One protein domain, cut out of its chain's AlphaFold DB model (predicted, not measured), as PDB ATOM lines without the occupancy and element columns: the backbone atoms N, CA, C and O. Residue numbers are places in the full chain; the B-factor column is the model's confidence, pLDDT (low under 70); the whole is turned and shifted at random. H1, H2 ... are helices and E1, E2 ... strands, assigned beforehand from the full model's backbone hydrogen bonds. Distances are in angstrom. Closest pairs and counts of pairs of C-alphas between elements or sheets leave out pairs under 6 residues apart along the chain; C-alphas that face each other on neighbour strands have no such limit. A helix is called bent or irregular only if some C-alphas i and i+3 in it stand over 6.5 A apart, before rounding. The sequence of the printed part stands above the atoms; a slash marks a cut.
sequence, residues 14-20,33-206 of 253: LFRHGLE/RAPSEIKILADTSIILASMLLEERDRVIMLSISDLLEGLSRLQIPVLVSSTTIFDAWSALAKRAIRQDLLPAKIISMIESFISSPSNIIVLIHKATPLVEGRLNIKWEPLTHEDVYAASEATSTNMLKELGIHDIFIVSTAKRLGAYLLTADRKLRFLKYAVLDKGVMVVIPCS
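Overview. This is residues 14 to 20 and 33 to 206 of the 253 residues of an uncharacterized protein of Pyrobaculum aerophilum (strain ATCC 51768 / DSM 7523 / JCM 9630 / CIP 104966 / NBRC 100827 / IM2) (UniProt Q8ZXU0). A twisted sheet of six short parallel strands runs through the middle of a rounded body, with helices H2, H3, H4 and H5 clustered on one side and H8, covered by H6, on the other. H1 sits by the edge strand E6; a long loop leads to the opposite edge, E4. The printed part has 181 residues, in the order H1 E1 H2 H3 E2 H4 H5 E3 E4 H6 H7 H8 E5 H9 H10 E6; the sheet's order is E4 E3 E2 E1 E5 E6. The class is mixed, helices and strands; the whole is compact, with a radius of gyration of the C-alphas of 15.9 A and spans of 41 by 37 by 36 A.

Along the chain. Find C-alpha 14 at (294.463, 496.525, 561.368), where H1, residues 14 to 20, begins. Next come E1 (40 to 42), H2 (44 to 51) and H3 (55 to 73), 26.6 A long and irregular: C-alphas 56 and 59 are 8.2 A apart. Then read E2 (78 to 81), H4 (82 to 96, 20.7 A), H5 (103 to 115, 18.2 A), E3 (120 to 124, 12.8 A), E4 (137 to 139), H6 (144 to 155, 16.6 A), H7 (158 to 161), H8 (164 to 176, 18.5 A), E5 (179 to 181), H9 (185 to 188), H10 (191 to 195) and E6 (200 to 202), ending at C-alpha 202 (291.161, 501.165, 563.649).

Arrangement. Look across the sheet for N 138 and O 122 (2.9 A), N 121 and O 78 (2.8 A), N 79 and O 40 (2.7 A), N 41 and O 179 (2.8 A), and N 202 and O 180 (2.8 A), within hydrogen-bond range. E1-H2-H3-E2, E2-H4-H5-E3 and E5-H9-H10-E6 are strand-helix-strand units, parallel neighbour strands joined through helices, with right-handed crossovers. H8 is on the sheet at a height of 8.7 A. H1, H2, H3, H4, H5 and H9 only graze it; H6, H7 and H10 are not on it. H2, the hub, touches H3 (C-alphas 49 and 61 closest, 5.8 A), H4 (44 and 84, 4.9 A) and H5 (51 and 109, 6.9 A). H4 and H5 form a hairpin. H6 touches H8 at a steep tilt of 41 degrees, opposite ways; C-alphas 146 and 171 are closest, 5.7 A. Every O i to N i+4 pair is within range in H1, H2, H4, H5, H6, H8 and H10, and 13 of 15 in H3; H7 and H9 are too short for one.

Size, cuts and confidence. The farthest C-alphas, Arg 33 and Asp 100, are 46.6 A apart. Residues 21 to 32 are not printed; C-alphas 20 and 33 stand 13.5 A apart across this cut. E3 to E4 is a long link. Mean pLDDT of the printed part is 73.5; residues 53 to 62, 97 to 101, 116 to 118, 124 to 162 and 187 to 198 are under 70.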
ATOM      1  N   LEU A  14     294.783 495.091 561.419       85.06
ATOM      2  CA  LEU A  14     294.463 496.525 561.368       85.06
ATOM      3  C   LEU A  14     293.912 496.942 559.998       85.06
ATOM      4  O   LEU A  14     293.004 497.769 559.909       85.06
ATOM      5  N   PHE A  15     294.457 496.368 558.924       87.50
ATOM      6  CA  PHE A  15     293.965 496.573 557.565       87.50
ATOM      7  C   PHE A  15     292.564 495.984 557.373       87.50
ATOM      8  O   PHE A  15     291.703 496.654 556.809       87.50
ATOM      9  N   ARG A  16     292.311 494.775 557.891       89.88
ATOM     10  CA  ARG A  16     290.989 494.139 557.868       89.88
ATOM     11  C   ARG A  16     289.933 495.005 558.551       89.88
ATOM     12  O   ARG A  16     288.924 495.295 557.923       89.88
ATOM     13  N   HIS A  17     290.181 495.476 559.773       89.75
ATOM     14  CA  HIS A  17     289.234 496.358 560.465       89.75
ATOM     15  C   HIS A  17     289.034 497.689 559.735       89.75
ATOM     16  O   HIS A  17     287.924 498.209 559.692       89.75
ATOM     17  N   GLY A  18     290.084 498.217 559.095       89.75
ATOM     18  CA  GLY A  18     289.964 499.375 558.209       89.75
ATOM     19  C   GLY A  18     289.034 499.120 557.015       89.75
ATOM     20  O   GLY A  18     288.246 499.997 556.665       89.75
ATOM     21  N   LEU A  19     289.096 497.930 556.403       91.88
ATOM     22  CA  LEU A  19     288.209 497.535 555.303       91.88
ATOM     23  C   LEU A  19     286.768 497.345 555.782       91.88
ATOM     24  O   LEU A  19     285.859 497.871 555.147       91.88
ATOM     25  N   GLU A  20     286.579 496.629 556.892       92.81
ATOM     26  CA  GLU A  20     285.269 496.386 557.510       92.81
ATOM     27  C   GLU A  20     284.583 497.715 557.848       92.81
ATOM     28  O   GLU A  20     283.452 497.947 557.424       92.81
ATOM     29  N   ARG A  33     272.247 500.767 555.954       92.19
ATOM     30  CA  ARG A  33     272.471 500.596 557.396       92.19
ATOM     31  C   ARG A  33     272.118 501.870 558.140       92.19
ATOM     32  O   ARG A  33     272.353 502.964 557.621       92.19
ATOM     33  N   ALA A  34     271.626 501.737 559.367       90.62
ATOM     34  CA  ALA A  34     271.419 502.896 560.225       90.62
ATOM     35  C   ALA A  34     272.761 503.394 560.802       90.62
ATOM     36  O   ALA A  34     273.579 502.575 561.230       90.62
ATOM     37  N   PRO A  35     272.994 504.720 560.901       88.62
ATOM     38  CA  PRO A  35     274.197 505.265 561.537       88.62
ATOM     39  C   PRO A  35     274.423 504.758 562.970       88.62
ATOM     40  O   PRO A  35     275.559 504.561 563.392       88.62
ATOM     41  N   SER A  36     273.338 504.495 563.707       85.31
ATOM     42  CA  SER A  36     273.352 504.008 565.091       85.31
ATOM     43  C   SER A  36     273.873 502.575 565.258       85.31
ATOM     44  O   SER A  36     274.222 502.188 566.375       85.31
ATOM     45  N   GLU A  37     273.956 501.792 564.179       87.62
ATOM     46  CA  GLU A  37     274.563 500.453 564.196       87.62
ATOM     47  C   GLU A  37     276.088 500.510 564.338       87.62
ATOM     48  O   GLU A  37     276.710 499.528 564.745       87.62
ATOM     49  N   ILE A  38     276.703 501.650 564.009       90.31
ATOM     50  CA  ILE A  38     278.150 501.826 564.041       90.31
ATOM     51  C   ILE A  38     278.523 502.625 565.284       90.31
ATOM     52  O   ILE A  38     278.118 503.772 565.461       90.31
ATOM     53  N   LYS A  39     279.344 502.020 566.140       89.31
ATOM     54  CA  LYS A  39     279.896 502.671 567.327       89.31
ATOM     55  C   LYS A  39     281.391 502.858 567.142       89.31
ATOM     56  O   LYS A  39     282.112 501.884 566.926       89.31
ATOM     57  N   ILE A  40     281.850 504.096 567.257       90.94
ATOM     58  CA  ILE A  40     283.271 504.446 567.248       90.94
ATOM     59  C   ILE A  40     283.623 504.951 568.643       90.94
ATOM     60  O   ILE A  40     282.924 505.818 569.149       90.94
ATOM     61  N   LEU A  41     284.676 504.429 569.267       90.31
ATOM     62  CA  LEU A  41     285.237 504.964 570.508       90.31
ATOM     63  C   LEU A  41     286.597 505.581 570.192       90.31
ATOM     64  O   LEU A  41     287.498 504.870 569.753       90.31
ATOM     65  N   ALA A  42     286.747 506.886 570.393       89.88
ATOM     66  CA  ALA A  42     288.008 507.587 570.193       89.88
ATOM     67  C   ALA A  42     288.804 507.676 571.504       89.88
ATOM     68  O   ALA A  42     288.251 507.964 572.570       89.88
ATOM     69  N   ASP A  43     290.110 507.433 571.414       88.94
ATOM     70  CA  ASP A  43     291.038 507.597 572.533       88.94
ATOM     71  C   ASP A  43     291.642 509.013 572.606       88.94
ATOM     72  O   ASP A  43     291.401 509.882 571.761       88.94
ATOM     73  N   THR A  44     292.484 509.232 573.617       87.00
ATOM     74  CA  THR A  44     293.167 510.509 573.872       87.00
ATOM     75  C   THR A  44     294.009 510.972 572.690       87.00
ATOM     76  O   THR A  44     294.074 512.166 572.398       87.00
ATOM     77  N   SER A  45     294.647 510.045 571.980       85.38
ATOM     78  CA  SER A  45     295.536 510.381 570.870       85.38
ATOM     79  C   SER A  45     294.787 510.942 569.659       85.38
ATOM     80  O   SER A  45     295.337 511.790 568.962       85.38
ATOM     81  N   ILE A  46     293.526 510.551 569.441       86.81
ATOM     82  CA  ILE A  46     292.673 511.136 568.397       86.81
ATOM     83  C   ILE A  46     292.304 512.582 568.727       86.81
ATOM     84  O   ILE A  46     292.392 513.447 567.857       86.81
ATOM     85  N   ILE A  47     291.964 512.861 569.991       85.19
ATOM     86  CA  ILE A  47     291.690 514.227 570.457       85.19
ATOM     87  C   ILE A  47     292.929 515.097 570.266       85.19
ATOM     88  O   ILE A  47     292.869 516.143 569.625       85.19
ATOM     89  N   LEU A  48     294.075 514.638 570.770       82.88
ATOM     90  CA  LEU A  48     295.327 515.380 570.685       82.88
ATOM     91  C   LEU A  48     295.748 515.631 569.233       82.88
ATOM     92  O   LEU A  48     296.106 516.758 568.902       82.88
ATOM     93  N   ALA A  49     295.646 514.629 568.359       80.12
ATOM     94  CA  ALA A  49     295.977 514.769 566.943       80.12
ATOM     95  C   ALA A  49     294.979 515.645 566.167       80.12
ATOM     96  O   ALA A  49     295.325 516.192 565.132       80.12
ATOM     97  N   SER A  50     293.747 515.831 566.639       77.75
ATOM     98  CA  SER A  50     292.835 516.816 566.032       77.75
ATOM     99  C   SER A  50     293.192 518.267 566.392       77.75
ATOM    100  O   SER A  50     292.845 519.195 565.666       77.75
ATOM    101  N   MET A  51     293.905 518.464 567.506       77.12
ATOM    102  CA  MET A  51     294.154 519.775 568.112       77.12
ATOM    103  C   MET A  51     295.579 520.291 567.906       77.12
ATOM    104  O   MET A  51     295.813 521.500 567.895       77.12
ATOM    105  N   LEU A  52     296.551 519.387 567.813       70.50
ATOM    106  CA  LEU A  52     297.971 519.709 567.819       70.50
ATOM    107  C   LEU A  52     298.539 519.553 566.414       70.50
ATOM    108  O   LEU A  52     299.028 518.491 566.055       70.50
ATOM    109  N   LEU A  53     298.503 520.638 565.638       57.03
ATOM    110  CA  LEU A  53     299.142 520.752 564.323       57.03
ATOM    111  C   LEU A  53     300.671 520.731 564.430       57.03
ATOM    112  O   LEU A  53     301.331 521.754 564.278       57.03
ATOM    113  N   GLU A  54     301.249 519.557 564.674       58.28
ATOM    114  CA  GLU A  54     302.679 519.331 564.467       58.28
ATOM    115  C   GLU A  54     302.928 518.845 563.030       58.28
ATOM    116  O   GLU A  54     302.318 517.885 562.559       58.28
ATOM    117  N   GLU A  55     303.852 519.498 562.316       48.66
ATOM    118  CA  GLU A  55     304.148 519.207 560.902       48.66
ATOM    119  C   GLU A  55     304.551 517.748 560.638       48.66
ATOM    120  O   GLU A  55     304.305 517.236 559.545       48.66
ATOM    121  N   ARG A  56     305.138 517.065 561.631       51.47
ATOM    122  CA  ARG A  56     305.603 515.675 561.491       51.47
ATOM    123  C   ARG A  56     304.468 514.661 561.341       51.47
ATOM    124  O   ARG A  56     304.679 513.653 560.680       51.47
ATOM    125  N   ASP A  57     303.273 514.957 561.853       61.44
ATOM    126  CA  ASP A  57     302.131 514.031 561.838       61.44
ATOM    127  C   ASP A  57     301.019 514.461 560.866       61.44
ATOM    128  O   ASP A  57     299.927 513.892 560.858       61.44
ATOM    129  N   ARG A  58     301.287 515.441 559.989       64.50
ATOM    130  CA  ARG A  58     300.280 516.091 559.132       64.50
ATOM    131  C   ARG A  58     299.435 515.113 558.305       64.50
ATOM    132  O   ARG A  58     298.239 515.332 558.153       64.50
ATOM    133  N   VAL A  59     300.020 514.020 557.808       66.06
ATOM    134  CA  VAL A  59     299.286 512.980 557.058       66.06
ATOM    135  C   VAL A  59     298.301 512.229 557.955       66.06
ATOM    136  O   VAL A  59     297.151 512.025 557.568       66.06
ATOM    137  N   ILE A  60     298.727 511.843 559.161       68.56
ATOM    138  CA  ILE A  60     297.872 511.166 560.145       68.56
ATOM    139  C   ILE A  60     296.743 512.101 560.565       68.56
ATOM    140  O   ILE A  60     295.599 511.668 560.647       68.56
ATOM    141  N   MET A  61     297.037 513.383 560.769       69.12
ATOM    142  CA  MET A  61     296.017 514.336 561.183       69.12
ATOM    143  C   MET A  61     294.993 514.632 560.097       69.12
ATOM    144  O   MET A  61     293.805 514.592 560.386       69.12
ATOM    145  N   LEU A  62     295.423 514.857 558.849       69.38
ATOM    146  CA  LEU A  62     294.491 515.000 557.724       69.38
ATOM    147  C   LEU A  62     293.595 513.761 557.612       69.38
ATOM    148  O   LEU A  62     292.389 513.882 557.460       69.38
ATOM    149  N   SER A  63     294.168 512.571 557.821       74.62
ATOM    150  CA  SER A  63     293.406 511.317 557.853       74.62
ATOM    151  C   SER A  63     292.382 511.261 558.996       74.62
ATOM    152  O   SER A  63     291.311 510.685 558.822       74.62
ATOM    153  N   ILE A  64     292.704 511.822 560.167       81.06
ATOM    154  CA  ILE A  64     291.789 511.907 561.318       81.06
ATOM    155  C   ILE A  64     290.678 512.913 561.040       81.06
ATOM    156  O   ILE A  64     289.516 512.579 561.245       81.06
ATOM    157  N   SER A  65     291.014 514.112 560.561       79.50
ATOM    158  CA  SER A  65     290.037 515.144 560.211       79.50
ATOM    159  C   SER A  65     289.065 514.643 559.145       79.50
ATOM    160  O   SER A  65     287.860 514.715 559.361       79.50
ATOM    161  N   ASP A  66     289.572 514.041 558.066       79.94
ATOM    162  CA  ASP A  66     288.749 513.463 556.997       79.94
ATOM    163  C   ASP A  66     287.824 512.355 557.525       79.94
ATOM    164  O   ASP A  66     286.659 512.259 557.132       79.94
ATOM    165  N   LEU A  67     288.329 511.507 558.432       84.44
ATOM    166  CA  LEU A  67     287.533 510.449 559.048       84.44
ATOM    167  C   LEU A  67     286.442 511.027 559.959       84.44
ATOM    168  O   LEU A  67     285.286 510.629 559.831       84.44
ATOM    169  N   LEU A  68     286.776 511.957 560.856       85.75
ATOM    170  CA  LEU A  68     285.815 512.579 561.773       85.75
ATOM    171  C   LEU A  68     284.746 513.373 561.016       85.75
ATOM    172  O   LEU A  68     283.563 513.266 561.337       85.75
ATOM    173  N   GLU A  69     285.133 514.104 559.969       85.06
ATOM    174  CA  GLU A  69     284.193 514.809 559.102       85.06
ATOM    175  C   GLU A  69     283.286 513.826 558.350       85.06
ATOM    176  O   GLU A  69     282.069 514.013 558.301       85.06
ATOM    177  N   GLY A  70     283.849 512.738 557.814       84.75
ATOM    178  CA  GLY A  70     283.080 511.672 557.176       84.75
ATOM    179  C   GLY A  70     282.048 511.052 558.120       84.75
ATOM    180  O   GLY A  70     280.884 510.905 557.751       84.75
ATOM    181  N   LEU A  71     282.445 510.749 559.359       89.25
ATOM    182  CA  LEU A  71     281.545 510.239 560.397       89.25
ATOM    183  C   LEU A  71     280.450 511.255 560.744       89.25
ATOM    184  O   LEU A  71     279.289 510.871 560.881       89.25
ATOM    185  N   SER A  72     280.791 512.545 560.817       88.50
ATOM    186  CA  SER A  72     279.828 513.621 561.072       88.50
ATOM    187  C   SER A  72     278.799 513.751 559.955       88.50
ATOM    188  O   SER A  72     277.606 513.848 560.233       88.50
ATOM    189  N   ARG A  73     279.236 513.727 558.689       88.56
ATOM    190  CA  ARG A  73     278.341 513.793 557.520       88.56
ATOM    191  C   ARG A  73     277.376 512.609 557.476       88.56
ATOM    192  O   ARG A  73     276.230 512.773 557.078       88.56
ATOM    193  N   LEU A  74     277.835 511.437 557.914       89.50
ATOM    194  CA  LEU A  74     277.024 510.222 558.017       89.50
ATOM    195  C   LEU A  74     276.205 510.138 559.313       89.50
ATOM    196  O   LEU A  74     275.509 509.147 559.514       89.50
ATOM    197  N   GLN A  75     276.284 511.146 560.190       89.62
ATOM    198  CA  GLN A  75     275.622 511.172 561.499       89.62
ATOM    199  C   GLN A  75     275.965 509.960 562.386       89.62
ATOM    200  O   GLN A  75     275.168 509.532 563.221       89.62
ATOM    201  N   ILE A  76     277.159 509.387 562.213       89.50
ATOM    202  CA  ILE A  76     277.627 508.246 563.003       89.50
ATOM    203  C   ILE A  76     278.207 508.772 564.313       89.50
ATOM    204  O   ILE A  76     279.121 509.595 564.260       89.50
ATOM    205  N   PRO A  77     277.739 508.315 565.483       87.19
ATOM    206  CA  PRO A  77     278.217 508.835 566.754       87.19
ATOM    207  C   PRO A  77     279.676 508.449 567.026       87.19
ATOM    208  O   PRO A  77     280.063 507.281 566.913       87.19
ATOM    209  N   VAL A  78     280.474 509.429 567.454       89.12
ATOM    210  CA  VAL A  78     281.832 509.211 567.969       89.12
ATOM    211  C   VAL A  78     281.791 509.315 569.484       89.12
ATOM    212  O   VAL A  78     281.569 510.378 570.053       89.12
ATOM    213  N   LEU A  79     281.990 508.188 570.148       88.94
ATOM    214  CA  LEU A  79     282.018 508.092 571.595       88.94
ATOM    215  C   LEU A  79     283.397 508.510 572.105       88.94
ATOM    216  O   LEU A  79     284.424 508.109 571.555       88.94
ATOM    217  N   VAL A  80     283.424 509.280 573.185       86.88
ATOM    218  CA  VAL A  80     284.653 509.706 573.860       86.88
ATOM    219  C   VAL A  80     284.445 509.558 575.355       86.88
ATOM    220  O   VAL A  80     283.458 510.061 575.877       86.88
ATOM    221  N   SER A  81     285.347 508.901 576.080       82.81
ATOM    222  CA  SER A  81     285.197 508.822 577.533       82.81
ATOM    223  C   SER A  81     285.601 510.116 578.244       82.81
ATOM    224  O   SER A  81     286.516 510.830 577.847       82.81
ATOM    225  N   SER A  82     284.954 510.378 579.374       77.00
ATOM    226  CA  SER A  82     285.356 511.401 580.354       77.00
ATOM    227  C   SER A  82     286.825 511.275 580.778       77.00
ATOM    228  O   SER A  82     287.515 512.283 580.907       77.00
ATOM    229  N   THR A  83     287.332 510.047 580.927       77.88
ATOM    230  CA  THR A  83     288.751 509.784 581.216       77.88
ATOM    231  C   THR A  83     289.659 510.193 580.058       77.88
ATOM    232  O   THR A  83     290.672 510.840 580.290       77.88
ATOM    233  N   THR A  84     289.256 509.918 578.816       84.88
ATOM    234  CA  THR A  84     289.955 510.362 577.604       84.88
ATOM    235  C   THR A  84     290.016 511.893 577.515       84.88
ATOM    236  O   THR A  84     291.057 512.458 577.184       84.88
ATOM    237  N   ILE A  85     288.921 512.589 577.847       81.62
ATOM    238  CA  ILE A  85     288.883 514.061 577.875       81.62
ATOM    239  C   ILE A  85     289.836 514.607 578.941       81.62
ATOM    240  O   ILE A  85     290.599 515.536 578.673       81.62
ATOM    241  N   PHE A  86     289.818 514.022 580.141       81.25
ATOM    242  CA  PHE A  86     290.709 514.421 581.227       81.25
ATOM    243  C   PHE A  86     292.186 514.200 580.872       81.25
ATOM    244  O   PHE A  86     293.016 515.084 581.099       81.25
ATOM    245  N   ASP A  87     292.514 513.065 580.255       84.06
ATOM    246  CA  ASP A  87     293.871 512.769 579.795       84.06
ATOM    247  C   ASP A  87     294.331 513.751 578.714       84.06
ATOM    248  O   ASP A  87     295.464 514.239 578.768       84.06
ATOM    249  N   ALA A  88     293.451 514.104 577.770       85.12
ATOM    250  CA  ALA A  88     293.745 515.103 576.745       85.12
ATOM    251  C   ALA A  88     294.008 516.479 577.373       85.12
ATOM    252  O   ALA A  88     295.009 517.123 577.052       85.12
ATOM    253  N   TRP A  89     293.168 516.899 578.323       84.12
ATOM    254  CA  TRP A  89     293.364 518.136 579.080       84.12
ATOM    255  C   TRP A  89     294.696 518.143 579.833       84.12
ATOM    256  O   TRP A  89     295.470 519.089 579.705       84.12
ATOM    257  N   SER A  90     295.010 517.067 580.558       83.62
ATOM    258  CA  SER A  90     296.260 516.923 581.312       83.62
ATOM    259  C   SER A  90     297.487 516.967 580.394       83.62
ATOM    260  O   SER A  90     298.485 517.625 580.704       83.62
ATOM    261  N   ALA A  91     297.419 516.316 579.229       84.06
ATOM    262  CA  ALA A  91     298.486 516.335 578.234       84.06
ATOM    263  C   ALA A  91     298.699 517.736 577.633       84.06
ATOM    264  O   ALA A  91     299.842 518.191 577.524       84.06
ATOM    265  N   LEU A  92     297.616 518.441 577.294       81.88
ATOM    266  CA  LEU A  92     297.671 519.818 576.803       81.88
ATOM    267  C   LEU A  92     298.180 520.779 577.880       81.88
ATOM    268  O   LEU A  92     299.034 521.606 577.580       81.88
ATOM    269  N   ALA A  93     297.752 520.632 579.136       80.94
ATOM    270  CA  ALA A  93     298.212 521.453 580.256       80.94
ATOM    271  C   ALA A  93     299.719 521.285 580.507       80.94
ATOM    272  O   ALA A  93     300.445 522.265 580.665       80.94
ATOM    273  N   LYS A  94     300.233 520.049 580.445       81.69
ATOM    274  CA  LYS A  94     301.680 519.778 580.546       81.69
ATOM    275  C   LYS A  94     302.482 520.418 579.410       81.69
ATOM    276  O   LYS A  94     303.616 520.841 579.634       81.69
ATOM    277  N   ARG A  95     301.923 520.477 578.196       74.94
ATOM    278  CA  ARG A  95     302.535 521.166 577.045       74.94
ATOM    279  C   ARG A  95     302.440 522.683 577.173       74.94
ATOM    280  O   ARG A  95     303.398 523.373 576.853       74.94
ATOM    281  N   ALA A  96     301.328 523.179 577.693       73.50
ATOM    282  CA  ALA A  96     301.061 524.590 577.893       73.50
ATOM    283  C   ALA A  96     302.031 525.253 578.868       73.50
ATOM    284  O   ALA A  96     302.524 526.335 578.573       73.50
ATOM    285  N   ILE A  97     302.402 524.555 579.948       64.69
ATOM    286  CA  ILE A  97     303.466 524.984 580.875       64.69
ATOM    287  C   ILE A  97     304.803 525.210 580.142       64.69
ATOM    288  O   ILE A  97     305.632 525.989 580.592       64.69
ATOM    289  N   ARG A  98     305.027 524.539 579.005       66.62
ATOM    290  CA  ARG A  98     306.248 524.670 578.194       66.62
ATOM    291  C   ARG A  98     306.123 525.679 577.046       66.62
ATOM    292  O   ARG A  98     307.121 525.922 576.378       66.62
ATOM    293  N   GLN A  99     304.922 526.190 576.763       66.88
ATOM    294  CA  GLN A  99     304.599 526.977 575.560       66.88
ATOM    295  C   GLN A  99     303.750 528.234 575.854       66.88
ATOM    296  O   GLN A  99     303.184 528.800 574.923       66.88
ATOM    297  N   ASP A 100     303.605 528.640 577.120       65.44
ATOM    298  CA  ASP A 100     302.765 529.768 577.569       65.44
ATOM    299  C   ASP A 100     301.317 529.747 577.038       65.44
ATOM    300  O   ASP A 100     300.695 530.775 576.757       65.44
ATOM    301  N   LEU A 101     300.726 528.555 576.904       68.31
ATOM    302  CA  LEU A 101     299.308 528.432 576.558       68.31
ATOM    303  C   LEU A 101     298.442 528.658 577.807       68.31
ATOM    304  O   LEU A 101     298.577 527.972 578.818       68.31
ATOM    305  N   LEU A 102     297.498 529.596 577.724       76.06
ATOM    306  CA  LEU A 102     296.554 529.860 578.809       76.06
ATOM    307  C   LEU A 102     295.591 528.673 579.017       76.06
ATOM    308  O   LEU A 102     295.064 528.148 578.030       76.06
ATOM    309  N   PRO A 103     295.252 528.302 580.269       75.31
ATOM    310  CA  PRO A 103     294.271 527.251 580.558       75.31
ATOM    311  C   PRO A 103     292.924 527.434 579.840       75.31
ATOM    312  O   PRO A 103     292.342 526.463 579.362       75.31
ATOM    313  N   ALA A 104     292.462 528.680 579.685       76.62
ATOM    314  CA  ALA A 104     291.232 529.004 578.956       76.62
ATOM    315  C   ALA A 104     291.277 528.567 577.479       76.62
ATOM    316  O   ALA A 104     290.276 528.103 576.937       76.62
ATOM    317  N   LYS A 105     292.448 528.651 576.836       79.94
ATOM    318  CA  LYS A 105     292.633 528.199 575.452       79.94
ATOM    319  C   LYS A 105     292.552 526.676 575.346       79.94
ATOM    320  O   LYS A 105     291.967 526.175 574.397       79.94
ATOM    321  N   ILE A 106     293.066 525.945 576.336       77.75
ATOM    322  CA  ILE A 106     292.967 524.476 576.391       77.75
ATOM    323  C   ILE A 106     291.507 524.039 576.519       77.75
ATOM    324  O   ILE A 106     291.068 523.147 575.799       77.75
ATOM    325  N   ILE A 107     290.753 524.687 577.412       78.12
ATOM    326  CA  ILE A 107     289.320 524.421 577.590       78.12
ATOM    327  C   ILE A 107     288.577 524.682 576.278       78.12
ATOM    328  O   ILE A 107     287.883 523.794 575.797       78.12
ATOM    329  N   SER A 108     288.806 525.839 575.650       80.12
ATOM    330  CA  SER A 108     288.189 526.183 574.364       80.12
ATOM    331  C   SER A 108     288.536 525.187 573.250       80.12
ATOM    332  O   SER A 108     287.669 524.853 572.448       80.12
ATOM    333  N   MET A 109     289.766 524.663 573.208       80.50
ATOM    334  CA  MET A 109     290.153 523.628 572.245       80.50
ATOM    335  C   MET A 109     289.371 522.327 572.472       80.50
ATOM    336  O   MET A 109     288.845 521.762 571.516       80.50
ATOM    337  N   ILE A 110     289.246 521.878 573.725       80.50
ATOM    338  CA  ILE A 110     288.482 520.672 574.081       80.50
ATOM    339  C   ILE A 110     286.995 520.847 573.786       80.50
ATOM    340  O   ILE A 110     286.397 519.970 573.168       80.50
ATOM    341  N   GLU A 111     286.409 521.979 574.169       77.69
ATOM    342  CA  GLU A 111     285.022 522.306 573.837       77.69
ATOM    343  C   GLU A 111     284.817 522.337 572.323       77.69
ATOM    344  O   GLU A 111     283.874 521.728 571.831       77.69
ATOM    345  N   SER A 112     285.736 522.947 571.567       78.69
ATOM    346  CA  SER A 112     285.669 522.966 570.106       78.69
ATOM    347  C   SER A 112     285.686 521.564 569.510       78.69
ATOM    348  O   SER A 112     284.949 521.329 568.563       78.69
ATOM    349  N   PHE A 113     286.491 520.639 570.038       80.62
ATOM    350  CA  PHE A 113     286.487 519.255 569.568       80.62
ATOM    351  C   PHE A 113     285.171 518.557 569.893       80.62
ATOM    352  O   PHE A 113     284.599 517.919 569.024       80.62
ATOM    353  N   ILE A 114     284.656 518.691 571.117       76.31
ATOM    354  CA  ILE A 114     283.418 518.003 571.512       76.31
ATOM    355  C   ILE A 114     282.198 518.593 570.785       76.31
ATOM    356  O   ILE A 114     281.263 517.870 570.456       76.31
ATOM    357  N   SER A 115     282.191 519.903 570.533       71.69
ATOM    358  CA  SER A 115     281.103 520.598 569.838       71.69
ATOM    359  C   SER A 115     281.231 520.562 568.312       71.69
ATOM    360  O   SER A 115     280.245 520.796 567.614       71.69
ATOM    361  N   SER A 116     282.422 520.281 567.780       68.88
ATOM    362  CA  SER A 116     282.701 520.217 566.348       68.88
ATOM    363  C   SER A 116     283.650 519.047 566.060       68.88
ATOM    364  O   SER A 116     284.863 519.177 566.253       68.88
ATOM    365  N   PRO A 117     283.135 517.898 565.584       64.56
ATOM    366  CA  PRO A 117     281.807 517.680 564.989       64.56
ATOM    367  C   PRO A 117     280.646 517.373 565.971       64.56
ATOM    368  O   PRO A 117     280.838 516.816 567.048       64.56
ATOM    369  N   SER A 118     279.402 517.680 565.565       63.72
ATOM    370  CA  SER A 118     278.183 517.575 566.403       63.72
ATOM    371  C   SER A 118     277.736 516.142 566.741       63.72
ATOM    372  O   SER A 118     276.747 515.944 567.446       63.72
ATOM    373  N   ASN A 119     278.423 515.136 566.204       75.75
ATOM    374  CA  ASN A 119     278.172 513.713 566.428       75.75
ATOM    375  C   ASN A 119     279.015 513.127 567.575       75.75
ATOM    376  O   ASN A 119     278.952 511.916 567.805       75.75
ATOM    377  N   ILE A 120     279.815 513.936 568.278       76.75
ATOM    378  CA  ILE A 120     280.572 513.457 569.435       76.75
ATOM    379  C   ILE A 120     279.654 513.314 570.649       76.75
ATOM    380  O   ILE A 120     278.902 514.219 571.006       76.75
ATOM    381  N   ILE A 121     279.740 512.149 571.291       77.94
ATOM    382  CA  ILE A 121     278.992 511.799 572.493       77.94
ATOM    383  C   ILE A 121     279.980 511.486 573.609       77.94
ATOM    384  O   ILE A 121     280.810 510.579 573.494       77.94
ATOM    385  N   VAL A 122     279.868 512.208 574.720       75.19
ATOM    386  CA  VAL A 122     280.740 511.994 575.878       75.19
ATOM    387  C   VAL A 122     280.173 510.893 576.771       75.19
ATOM    388  O   VAL A 122     279.046 511.002 577.247       75.19
ATOM    389  N   LEU A 123     280.976 509.856 577.016       71.81
ATOM    390  CA  LEU A 123     280.704 508.767 577.947       71.81
ATOM    391  C   LEU A 123     281.211 509.123 579.347       71.81
ATOM    392  O   LEU A 123     282.423 509.153 579.609       71.81
ATOM    393  N   ILE A 124     280.290 509.377 580.271       61.34
ATOM    394  CA  ILE A 124     280.646 509.640 581.668       61.34
ATOM    395  C   ILE A 124     280.686 508.327 582.443       61.34
ATOM    396  O   ILE A 124     279.660 507.673 582.626       61.34
ATOM    397  N   HIS A 125     281.878 507.990 582.937       60.41
ATOM    398  CA  HIS A 125     282.112 506.898 583.869       60.41
ATOM    399  C   HIS A 125     281.836 507.400 585.293       60.41
ATOM    400  O   HIS A 125     282.275 508.497 585.647       60.41
ATOM    401  N   LYS A 126     281.119 506.606 586.104       44.56
ATOM    402  CA  LYS A 126     280.475 506.947 587.402       44.56
ATOM    403  C   LYS A 126     281.389 507.480 588.541       44.56
ATOM    404  O   LYS A 126     280.985 507.462 589.695       44.56
ATOM    405  N   ALA A 127     282.597 507.962 588.256       38.16
ATOM    406  CA  ALA A 127     283.511 508.575 589.222       38.16
ATOM    407  C   ALA A 127     283.833 510.058 588.942       38.16
ATOM    408  O   ALA A 127     284.543 510.672 589.735       38.16
ATOM    409  N   THR A 128     283.333 510.652 587.849       40.47
ATOM    410  CA  THR A 128     283.754 512.004 587.430       40.47
ATOM    411  C   THR A 128     282.573 512.980 587.447       40.47
ATOM    412  O   THR A 128     281.702 512.871 586.584       40.47
ATOM    413  N   PRO A 129     282.508 513.939 588.390       41.66
ATOM    414  CA  PRO A 129     281.497 514.985 588.386       41.66
ATOM    415  C   PRO A 129     282.005 516.136 587.520       41.66
ATOM    416  O   PRO A 129     282.528 517.117 588.033       41.66
ATOM    417  N   LEU A 130     281.933 516.003 586.197       44.97
ATOM    418  CA  LEU A 130     282.318 517.095 585.310       44.97
ATOM    419  C   LEU A 130     281.391 517.164 584.095       44.97
ATOM    420  O   LEU A 130     281.299 516.229 583.306       44.97
ATOM    421  N   VAL A 131     280.808 518.356 583.951       45.44
ATOM    422  CA  VAL A 131     280.095 518.894 582.787       45.44
ATOM    423  C   VAL A 131     278.670 518.370 582.592       45.44
ATOM    424  O   VAL A 131     278.402 517.629 581.661       45.44
ATOM    425  N   GLU A 132     277.717 518.837 583.400       43.66
ATOM    426  CA  GLU A 132     276.318 518.929 582.958       43.66
ATOM    427  C   GLU A 132     276.081 520.325 582.364       43.66
ATOM    428  O   GLU A 132     276.409 521.333 582.989       43.66
ATOM    429  N   GLY A 133     275.532 520.394 581.144       46.25
ATOM    430  CA  GLY A 133     274.901 521.627 580.647       46.25
ATOM    431  C   GLY A 133     275.248 522.109 579.235       46.25
ATOM    432  O   GLY A 133     274.583 523.029 578.769       46.25
ATOM    433  N   ARG A 134     276.236 521.543 578.522       47.62
ATOM    434  CA  ARG A 134     276.584 521.997 577.146       47.62
ATOM    435  C   ARG A 134     277.009 520.907 576.154       47.62
ATOM    436  O   ARG A 134     277.293 521.220 575.004       47.62
ATOM    437  N   LEU A 135     277.062 519.644 576.576       56.56
ATOM    438  CA  LEU A 135     277.588 518.534 575.774       56.56
ATOM    439  C   LEU A 135     276.498 517.488 575.502       56.56
ATOM    440  O   LEU A 135     275.614 517.285 576.335       56.56
ATOM    441  N   ASN A 136     276.583 516.795 574.362       62.25
ATOM    442  CA  ASN A 136     275.763 515.612 574.095       62.25
ATOM    443  C   ASN A 136     276.305 514.442 574.935       62.25
ATOM    444  O   ASN A 136     277.277 513.780 574.570       62.25
ATOM    445  N   ILE A 137     275.743 514.264 576.128       63.28
ATOM    446  CA  ILE A 137     276.258 513.344 577.144       63.28
ATOM    447  C   ILE A 137     275.458 512.053 577.110       63.28
ATOM    448  O   ILE A 137     274.229 512.065 577.190       63.28
ATOM    449  N   LYS A 138     276.172 510.928 577.079       65.25
ATOM    450  CA  LYS A 138     275.597 509.617 577.343       65.25
ATOM    451  C   LYS A 138     276.245 509.017 578.579       65.25
ATOM    452  O   LYS A 138     277.463 508.920 578.702       65.25
ATOM    453  N   TRP A 139     275.407 508.582 579.502       61.53
ATOM    454  CA  TRP A 139     275.857 507.923 580.715       61.53
ATOM    455  C   TRP A 139     276.241 506.474 580.416       61.53
ATOM    456  O   TRP A 139     275.439 505.725 579.860       61.53
ATOM    457  N   GLU A 140     277.456 506.079 580.800       66.25
ATOM    458  CA  GLU A 140     277.929 504.695 580.708       66.25
ATOM    459  C   GLU A 140     278.594 504.310 582.037       66.25
ATOM    460  O   GLU A 140     279.693 504.777 582.348       66.25
ATOM    461  N   PRO A 141     277.939 503.485 582.873       63.00
ATOM    462  CA  PRO A 141     278.536 503.059 584.129       63.00
ATOM    463  C   PRO A 141     279.795 502.225 583.861       63.00
ATOM    464  O   PRO A 141     279.821 501.407 582.941       63.00
ATOM    465  N   LEU A 142     280.820 502.394 584.702       62.78
ATOM    466  CA  LEU A 142     281.913 501.422 584.770       62.78
ATOM    467  C   LEU A 142     281.336 500.099 585.262       62.78
ATOM    468  O   LEU A 142     280.677 500.066 586.307       62.78
ATOM    469  N   THR A 143     281.560 499.026 584.513       66.75
ATOM    470  CA  THR A 143     281.102 497.698 584.919       66.75
ATOM    471  C   THR A 143     282.147 497.010 585.795       66.75
ATOM    472  O   THR A 143     283.309 497.413 585.861       66.75
ATOM    473  N   HIS A 144     281.740 495.933 586.472       65.69
ATOM    474  CA  HIS A 144     282.684 495.081 587.197       65.69
ATOM    475  C   HIS A 144     283.710 494.444 586.247       65.69
ATOM    476  O   HIS A 144     284.850 494.239 586.648       65.69
ATOM    477  N   GLU A 145     283.338 494.190 584.989       66.69
ATOM    478  CA  GLU A 145     284.246 493.677 583.956       66.69
ATOM    479  C   GLU A 145     285.338 494.691 583.608       66.69
ATOM    480  O   GLU A 145     286.500 494.311 583.504       66.69
ATOM    481  N   ASP A 146     284.994 495.981 583.507       64.62
ATOM    482  CA  ASP A 146     285.963 497.046 583.227       64.62
ATOM    483  C   ASP A 146     287.004 497.167 584.359       64.62
ATOM    484  O   ASP A 146     288.203 497.316 584.113       64.62
ATOM    485  N   VAL A 147     286.557 497.044 585.614       68.56
ATOM    486  CA  VAL A 147     287.430 497.050 586.802       68.56
ATOM    487  C   VAL A 147     288.267 495.772 586.885       68.56
ATOM    488  O   VAL A 147     289.461 495.828 587.188       68.56
ATOM    489  N   TYR A 148     287.667 494.620 586.587       67.31
ATOM    490  CA  TYR A 148     288.356 493.335 586.587       67.31
ATOM    491  C   TYR A 148     289.444 493.282 585.508       67.31
ATOM    492  O   TYR A 148     290.566 492.885 585.807       67.31
ATOM    493  N   ALA A 149     289.165 493.770 584.296       66.12
ATOM    494  CA  ALA A 149     290.144 493.865 583.215       66.12
ATOM    495  C   ALA A 149     291.347 494.743 583.607       66.12
ATOM    496  O   ALA A 149     292.495 494.376 583.354       66.12
ATOM    497  N   ALA A 150     291.111 495.871 584.289       64.81
ATOM    498  CA  ALA A 150     292.184 496.708 584.834       64.81
ATOM    499  C   ALA A 150     293.009 495.974 585.911       64.81
ATOM    500  O   ALA A 150     294.242 496.051 585.924       64.81
ATOM    501  N   SER A 151     292.347 495.210 586.782       63.69
ATOM    502  CA  SER A 151     293.003 494.401 587.816       63.69
ATOM    503  C   SER A 151     293.831 493.251 587.224       63.69
ATOM    504  O   SER A 151     294.959 493.011 587.651       63.69
ATOM    505  N   GLU A 152     293.324 492.558 586.207       65.62
ATOM    506  CA  GLU A 152     294.035 491.479 585.509       65.62
ATOM    507  C   GLU A 152     295.242 492.011 584.717       65.62
ATOM    508  O   GLU A 152     296.330 491.431 584.723       65.62
ATOM    509  N   ALA A 153     295.108 493.183 584.097       61.84
ATOM    510  CA  ALA A 153     296.231 493.848 583.444       61.84
ATOM    511  C   ALA A 153     297.329 494.275 584.444       61.84
ATOM    512  O   ALA A 153     298.510 494.365 584.085       61.84
ATOM    513  N   THR A 154     296.965 494.502 585.712       60.78
ATOM    514  CA  THR A 154     297.913 494.795 586.799       60.78
ATOM    515  C   THR A 154     298.768 493.580 587.145       60.78
ATOM    516  O   THR A 154     299.987 493.700 587.283       60.78
ATOM    517  N   SER A 155     298.153 492.398 587.245       60.84
ATOM    518  CA  SER A 155     298.833 491.163 587.656       60.84
ATOM    519  C   SER A 155     299.738 490.569 586.569       60.84
ATOM    520  O   SER A 155     300.664 489.818 586.871       60.84
ATOM    521  N   THR A 156     299.536 490.947 585.307       60.91
ATOM    522  CA  THR A 156     300.225 490.382 584.131       60.91
ATOM    523  C   THR A 156     301.417 491.218 583.629       60.91
ATOM    524  O   THR A 156     301.918 490.984 582.530       60.91
ATOM    525  N   ASN A 157     301.908 492.196 584.412       63.56
ATOM    526  CA  ASN A 157     302.879 493.231 583.992       63.56
ATOM    527  C   ASN A 157     302.412 494.097 582.798       63.56
ATOM    528  O   ASN A 157     303.183 494.924 582.307       63.56
ATOM    529  N   MET A 158     301.161 493.970 582.349       58.88
ATOM    530  CA  MET A 158     300.638 494.726 581.210       58.88
ATOM    531  C   MET A 158     300.427 496.200 581.551       58.88
ATOM    532  O   MET A 158     300.666 497.045 580.694       58.88
ATOM    533  N   LEU A 159     300.128 496.528 582.814       58.34
ATOM    534  CA  LEU A 159     300.112 497.912 583.305       58.34
ATOM    535  C   LEU A 159     301.461 498.647 583.199       58.34
ATOM    536  O   LEU A 159     301.508 499.873 583.220       58.34
ATOM    537  N   LYS A 160     302.589 497.928 583.116       62.12
ATOM    538  CA  LYS A 160     303.890 498.579 582.884       62.12
ATOM    539  C   LYS A 160     304.041 499.020 581.430       62.12
ATOM    540  O   LYS A 160     304.738 499.993 581.153       62.12
ATOM    541  N   GLU A 161     303.407 498.301 580.504       66.50
ATOM    542  CA  GLU A 161     303.408 498.631 579.078       66.50
ATOM    543  C   GLU A 161     302.283 499.627 578.724       66.50
ATOM    544  O   GLU A 161     302.494 500.506 577.883       66.50
ATOM    545  N   LEU A 162     301.130 499.527 579.396       67.19
ATOM    546  CA  LEU A 162     299.889 500.260 579.127       67.19
ATOM    547  C   LEU A 162     299.415 501.022 580.361       67.19
ATOM    548  O   LEU A 162     299.404 500.474 581.457       67.19
ATOM    549  N   GLY A 163     298.975 502.266 580.189       72.06
ATOM    550  CA  GLY A 163     298.362 502.999 581.292       72.06
ATOM    551  C   GLY A 163     297.036 502.365 581.722       72.06
ATOM    552  O   GLY A 163     296.375 501.675 580.950       72.06
ATOM    553  N   ILE A 164     296.596 502.643 582.950       73.62
ATOM    554  CA  ILE A 164     295.280 502.190 583.429       73.62
ATOM    555  C   ILE A 164     294.130 502.721 582.550       73.62
ATOM    556  O   ILE A 164     293.164 502.008 582.286       73.62
ATOM    557  N   HIS A 165     294.267 503.941 582.024       76.81
ATOM    558  CA  HIS A 165     293.298 504.555 581.112       76.81
ATOM    559  C   HIS A 165     293.201 503.819 579.767       76.81
ATOM    560  O   HIS A 165     292.094 503.608 579.274       76.81
ATOM    561  N   ASP A 166     294.329 503.344 579.228       77.38
ATOM    562  CA  ASP A 166     294.381 502.552 577.992       77.38
ATOM    563  C   ASP A 166     293.553 501.267 578.125       77.38
ATOM    564  O   ASP A 166     292.782 500.912 577.233       77.38
ATOM    565  N   ILE A 167     293.668 500.584 579.266       76.50
ATOM    566  CA  ILE A 167     292.934 499.342 579.538       76.50
ATOM    567  C   ILE A 167     291.432 499.605 579.648       76.50
ATOM    568  O   ILE A 167     290.640 498.874 579.050       76.50
ATOM    569  N   PHE A 168     291.032 500.673 580.343       78.00
ATOM    570  CA  PHE A 168     289.622 501.050 580.437       78.00
ATOM    571  C   PHE A 168     289.010 501.346 579.069       78.00
ATOM    572  O   PHE A 168     287.899 500.894 578.784       78.00
ATOM    573  N   ILE A 169     289.726 502.060 578.200       81.19
ATOM    574  CA  ILE A 169     289.254 502.378 576.848       81.19
ATOM    575  C   ILE A 169     289.098 501.101 576.012       81.19
ATOM    576  O   ILE A 169     288.078 500.924 575.345       81.19
ATOM    577  N   VAL A 170     290.065 500.181 576.077       80.44
ATOM    578  CA  VAL A 170     290.007 498.897 575.358       80.44
ATOM    579  C   VAL A 170     288.841 498.034 575.852       80.44
ATOM    580  O   VAL A 170     288.094 497.496 575.030       80.44
ATOM    581  N   SER A 171     288.643 497.942 577.169       78.50
ATOM    582  CA  SER A 171     287.516 497.213 577.769       78.50
ATOM    583  C   SER A 171     286.173 497.815 577.356       78.50
ATOM    584  O   SER A 171     285.284 497.108 576.875       78.50
ATOM    585  N   THR A 172     286.064 499.144 577.411       80.00
ATOM    586  CA  THR A 172     284.862 499.875 576.994       80.00
ATOM    587  C   THR A 172     284.560 499.636 575.514       80.00
ATOM    588  O   THR A 172     283.420 499.337 575.160       80.00
ATOM    589  N   ALA A 173     285.569 499.695 574.636       83.50
ATOM    590  CA  ALA A 173     285.394 499.407 573.213       83.50
ATOM    591  C   ALA A 173     284.870 497.982 572.982       83.50
ATOM    592  O   ALA A 173     283.910 497.797 572.232       83.50
ATOM    593  N   LYS A 174     285.458 496.989 573.665       81.81
ATOM    594  CA  LYS A 174     285.038 495.582 573.594       81.81
ATOM    595  C   LYS A 174     283.574 495.420 573.994       81.81
ATOM    596  O   LYS A 174     282.783 494.891 573.220       81.81
ATOM    597  N   ARG A 175     283.215 495.915 575.182       82.00
ATOM    598  CA  ARG A 175     281.866 495.813 575.755       82.00
ATOM    599  C   ARG A 175     280.816 496.459 574.862       82.00
ATOM    600  O   ARG A 175     279.726 495.923 574.684       82.00
ATOM    601  N   LEU A 176     281.138 497.613 574.282       81.06
ATOM    602  CA  LEU A 176     280.220 498.329 573.404       81.06
ATOM    603  C   LEU A 176     280.098 497.698 572.010       81.06
ATOM    604  O   LEU A 176     279.162 498.057 571.287       81.06
ATOM    605  N   GLY A 177     281.011 496.794 571.633       85.06
ATOM    606  CA  GLY A 177     281.181 496.342 570.253       85.06
ATOM    607  C   GLY A 177     281.623 497.487 569.338       85.06
ATOM    608  O   GLY A 177     281.213 497.548 568.182       85.06
ATOM    609  N   ALA A 178     282.380 498.443 569.880       87.75
ATOM    610  CA  ALA A 178     282.804 499.641 569.175       87.75
ATOM    611  C   ALA A 178     284.153 499.441 568.478       87.75
ATOM    612  O   ALA A 178     285.023 498.703 568.945       87.75
ATOM    613  N   TYR A 179     284.346 500.164 567.378       90.38
ATOM    614  CA  TYR A 179     285.665 500.331 566.788       90.38
ATOM    615  C   TYR A 179     286.478 501.297 567.648       90.38
ATOM    616  O   TYR A 179     286.081 502.448 567.823       90.38
ATOM    617  N   LEU A 180     287.614 500.839 568.169       89.69
ATOM    618  CA  LEU A 180     288.551 501.692 568.891       89.69
ATOM    619  C   LEU A 180     289.403 502.465 567.883       89.69
ATOM    620  O   LEU A 180     290.262 501.878 567.223       89.69
ATOM    621  N   LEU A 181     289.168 503.769 567.776       89.62
ATOM    622  CA  LEU A 181     289.950 504.677 566.951       89.62
ATOM    623  C   LEU A 181     291.130 505.218 567.768       89.62
ATOM    624  O   LEU A 181     290.929 505.889 568.780       89.62
ATOM    625  N   THR A 182     292.357 504.920 567.332       87.06
ATOM    626  CA  THR A 182     293.585 505.296 568.053       87.06
ATOM    627  C   THR A 182     294.728 505.688 567.119       87.06
ATOM    628  O   THR A 182     294.957 505.100 566.059       87.06
ATOM    629  N   ALA A 183     295.494 506.676 567.557       80.75
ATOM    630  CA  ALA A 183     296.802 507.054 567.064       80.75
ATOM    631  C   ALA A 183     297.889 506.872 568.148       80.75
ATOM    632  O   ALA A 183     298.958 507.455 568.029       80.75
ATOM    633  N   ASP A 184     297.725 506.032 569.173       78.00
ATOM    634  CA  ASP A 184     298.786 505.745 570.154       78.00
ATOM    635  C   ASP A 184     299.553 504.481 569.755       78.00
ATOM    636  O   ASP A 184     298.975 503.416 569.589       78.00
ATOM    637  N   ARG A 185     300.880 504.557 569.584       71.31
ATOM    638  CA  ARG A 185     301.684 503.385 569.187       71.31
ATOM    639  C   ARG A 185     301.499 502.196 570.143       71.31
ATOM    640  O   ARG A 185     301.441 501.065 569.675       71.31
ATOM    641  N   LYS A 186     301.373 502.417 571.450       71.56
ATOM    642  CA  LYS A 186     301.187 501.359 572.453       71.56
ATOM    643  C   LYS A 186     299.847 500.653 572.284       71.56
ATOM    644  O   LYS A 186     299.826 499.426 572.206       71.56
ATOM    645  N   LEU A 187     298.766 501.420 572.111       68.38
ATOM    646  CA  LEU A 187     297.431 500.887 571.814       68.38
ATOM    647  C   LEU A 187     297.399 500.166 570.453       68.38
ATOM    648  O   LEU A 187     296.790 499.111 570.296       68.38
ATOM    649  N   ARG A 188     298.157 500.670 569.474       62.75
ATOM    650  CA  ARG A 188     298.304 500.069 568.138       62.75
ATOM    651  C   ARG A 188     299.022 498.714 568.138       62.75
ATOM    652  O   ARG A 188     298.749 497.889 567.269       62.75
ATOM    653  N   PHE A 189     299.946 498.485 569.075       55.78
ATOM    654  CA  PHE A 189     300.739 497.251 569.191       55.78
ATOM    655  C   PHE A 189     300.250 496.305 570.290       55.78
ATOM    656  O   PHE A 189     300.941 495.329 570.590       55.78
ATOM    657  N   LEU A 190     299.079 496.575 570.876       53.78
ATOM    658  CA  LEU A 190     298.536 495.815 571.993       53.78
ATOM    659  C   LEU A 190     298.668 494.306 571.780       53.78
ATOM    660  O   LEU A 190     297.984 493.707 570.950       53.78
ATOM    661  N   LYS A 191     299.473 493.674 572.642       46.78
ATOM    662  CA  LYS A 191     299.394 492.235 572.915       46.78
ATOM    663  C   LYS A 191     297.974 491.810 573.324       46.78
ATOM    664  O   LYS A 191     297.654 490.646 573.146       46.78
ATOM    665  N   TYR A 192     297.106 492.731 573.763       42.84
ATOM    666  CA  TYR A 192     295.665 492.487 573.942       42.84
ATOM    667  C   TYR A 192     294.907 492.311 572.629       42.84
ATOM    668  O   TYR A 192     294.105 491.395 572.540       42.84
ATOM    669  N   ALA A 193     295.193 493.093 571.580       42.59
ATOM    670  CA  ALA A 193     294.623 492.797 570.268       42.59
ATOM    671  C   ALA A 193     295.075 491.404 569.815       42.59
ATOM    672  O   ALA A 193     294.304 490.701 569.182       42.59
ATOM    673  N   VAL A 194     296.298 490.986 570.170       40.06
ATOM    674  CA  VAL A 194     296.885 489.680 569.825       40.06
ATOM    675  C   VAL A 194     296.345 488.518 570.681       40.06
ATOM    676  O   VAL A 194     296.271 487.409 570.153       40.06
ATOM    677  N   LEU A 195     295.927 488.747 571.932       38.66
ATOM    678  CA  LEU A 195     295.472 487.700 572.864       38.66
ATOM    679  C   LEU A 195     293.952 487.660 573.085       38.66
ATOM    680  O   LEU A 195     293.427 486.594 573.389       38.66
ATOM    681  N   ASP A 196     293.232 488.760 572.858       47.34
ATOM    682  CA  ASP A 196     291.793 488.854 573.099       47.34
ATOM    683  C   ASP A 196     291.047 489.157 571.785       47.34
ATOM    684  O   ASP A 196     291.161 490.229 571.186       47.34
ATOM    685  N   LYS A 197     290.308 488.158 571.289       56.34
ATOM    686  CA  LYS A 197     289.705 488.084 569.939       56.34
ATOM    687  C   LYS A 197     288.527 489.056 569.696       56.34
ATOM    688  O   LYS A 197     287.697 488.772 568.838       56.34
ATOM    689  N   GLY A 198     288.413 490.167 570.426       64.19
ATOM    690  CA  GLY A 198     287.158 490.934 570.503       64.19
ATOM    691  C   GLY A 198     287.206 492.424 570.159       64.19
ATOM    692  O   GLY A 198     286.147 493.002 569.939       64.19
ATOM    693  N   VAL A 199     288.379 493.067 570.114       76.31
ATOM    694  CA  VAL A 199     288.452 494.532 569.934       76.31
ATOM    695  C   VAL A 199     288.798 494.903 568.498       76.31
ATOM    696  O   VAL A 199     289.833 494.497 567.971       76.31
ATOM    697  N   MET A 200     287.947 495.724 567.884       86.25
ATOM    698  CA  MET A 200     288.113 496.195 566.510       86.25
ATOM    699  C   MET A 200     288.917 497.496 566.497       86.25
ATOM    700  O   MET A 200     288.364 498.592 566.539       86.25
ATOM    701  N   VAL A 201     290.244 497.388 566.477       85.69
ATOM    702  CA  VAL A 201     291.117 498.571 566.460       85.69
ATOM    703  C   VAL A 201     291.239 499.122 565.043       85.69
ATOM    704  O   VAL A 201     291.648 498.410 564.122       85.69
ATOM    705  N   VAL A 202     290.947 500.411 564.884       86.50
ATOM    706  CA  VAL A 202     291.161 501.165 563.649       86.50
ATOM    707  C   VAL A 202     292.166 502.266 563.920       86.50
ATOM    708  O   VAL A 202     292.047 503.046 564.860       86.50
ATOM    709  N   ILE A 203     293.172 502.331 563.059       83.94
ATOM    710  CA  ILE A 203     294.150 503.408 563.066       83.94
ATOM    711  C   ILE A 203     293.884 504.276 561.831       83.94
ATOM    712  O   ILE A 203     293.583 503.720 560.771       83.94
ATOM    713  N   PRO A 204     294.017 505.609 561.904       81.69
ATOM    714  CA  PRO A 204     293.726 506.487 560.764       81.69
ATOM    715  C   PRO A 204     294.453 506.056 559.482       81.69
ATOM    716  O   PRO A 204     293.839 505.891 558.431       81.69
ATOM    717  N   CYS A 205     295.739 505.715 559.595       79.81
ATOM    718  CA  CYS A 205     296.525 505.170 558.486       79.81
ATOM    719  C   CYS A 205     295.974 503.860 557.901       79.81
ATOM    720  O   CYS A 205     295.999 503.683 556.682       79.81
ATOM    721  N   SER A 206     295.486 502.925 558.731       82.12
ATOM    722  CA  SER A 206     294.926 501.665 558.212       82.12
ATOM    723  C   SER A 206     293.642 501.905 557.466       82.12
ATOM    724  O   SER A 206     293.439 501.292 556.421       82.12
TER     725      SER A 206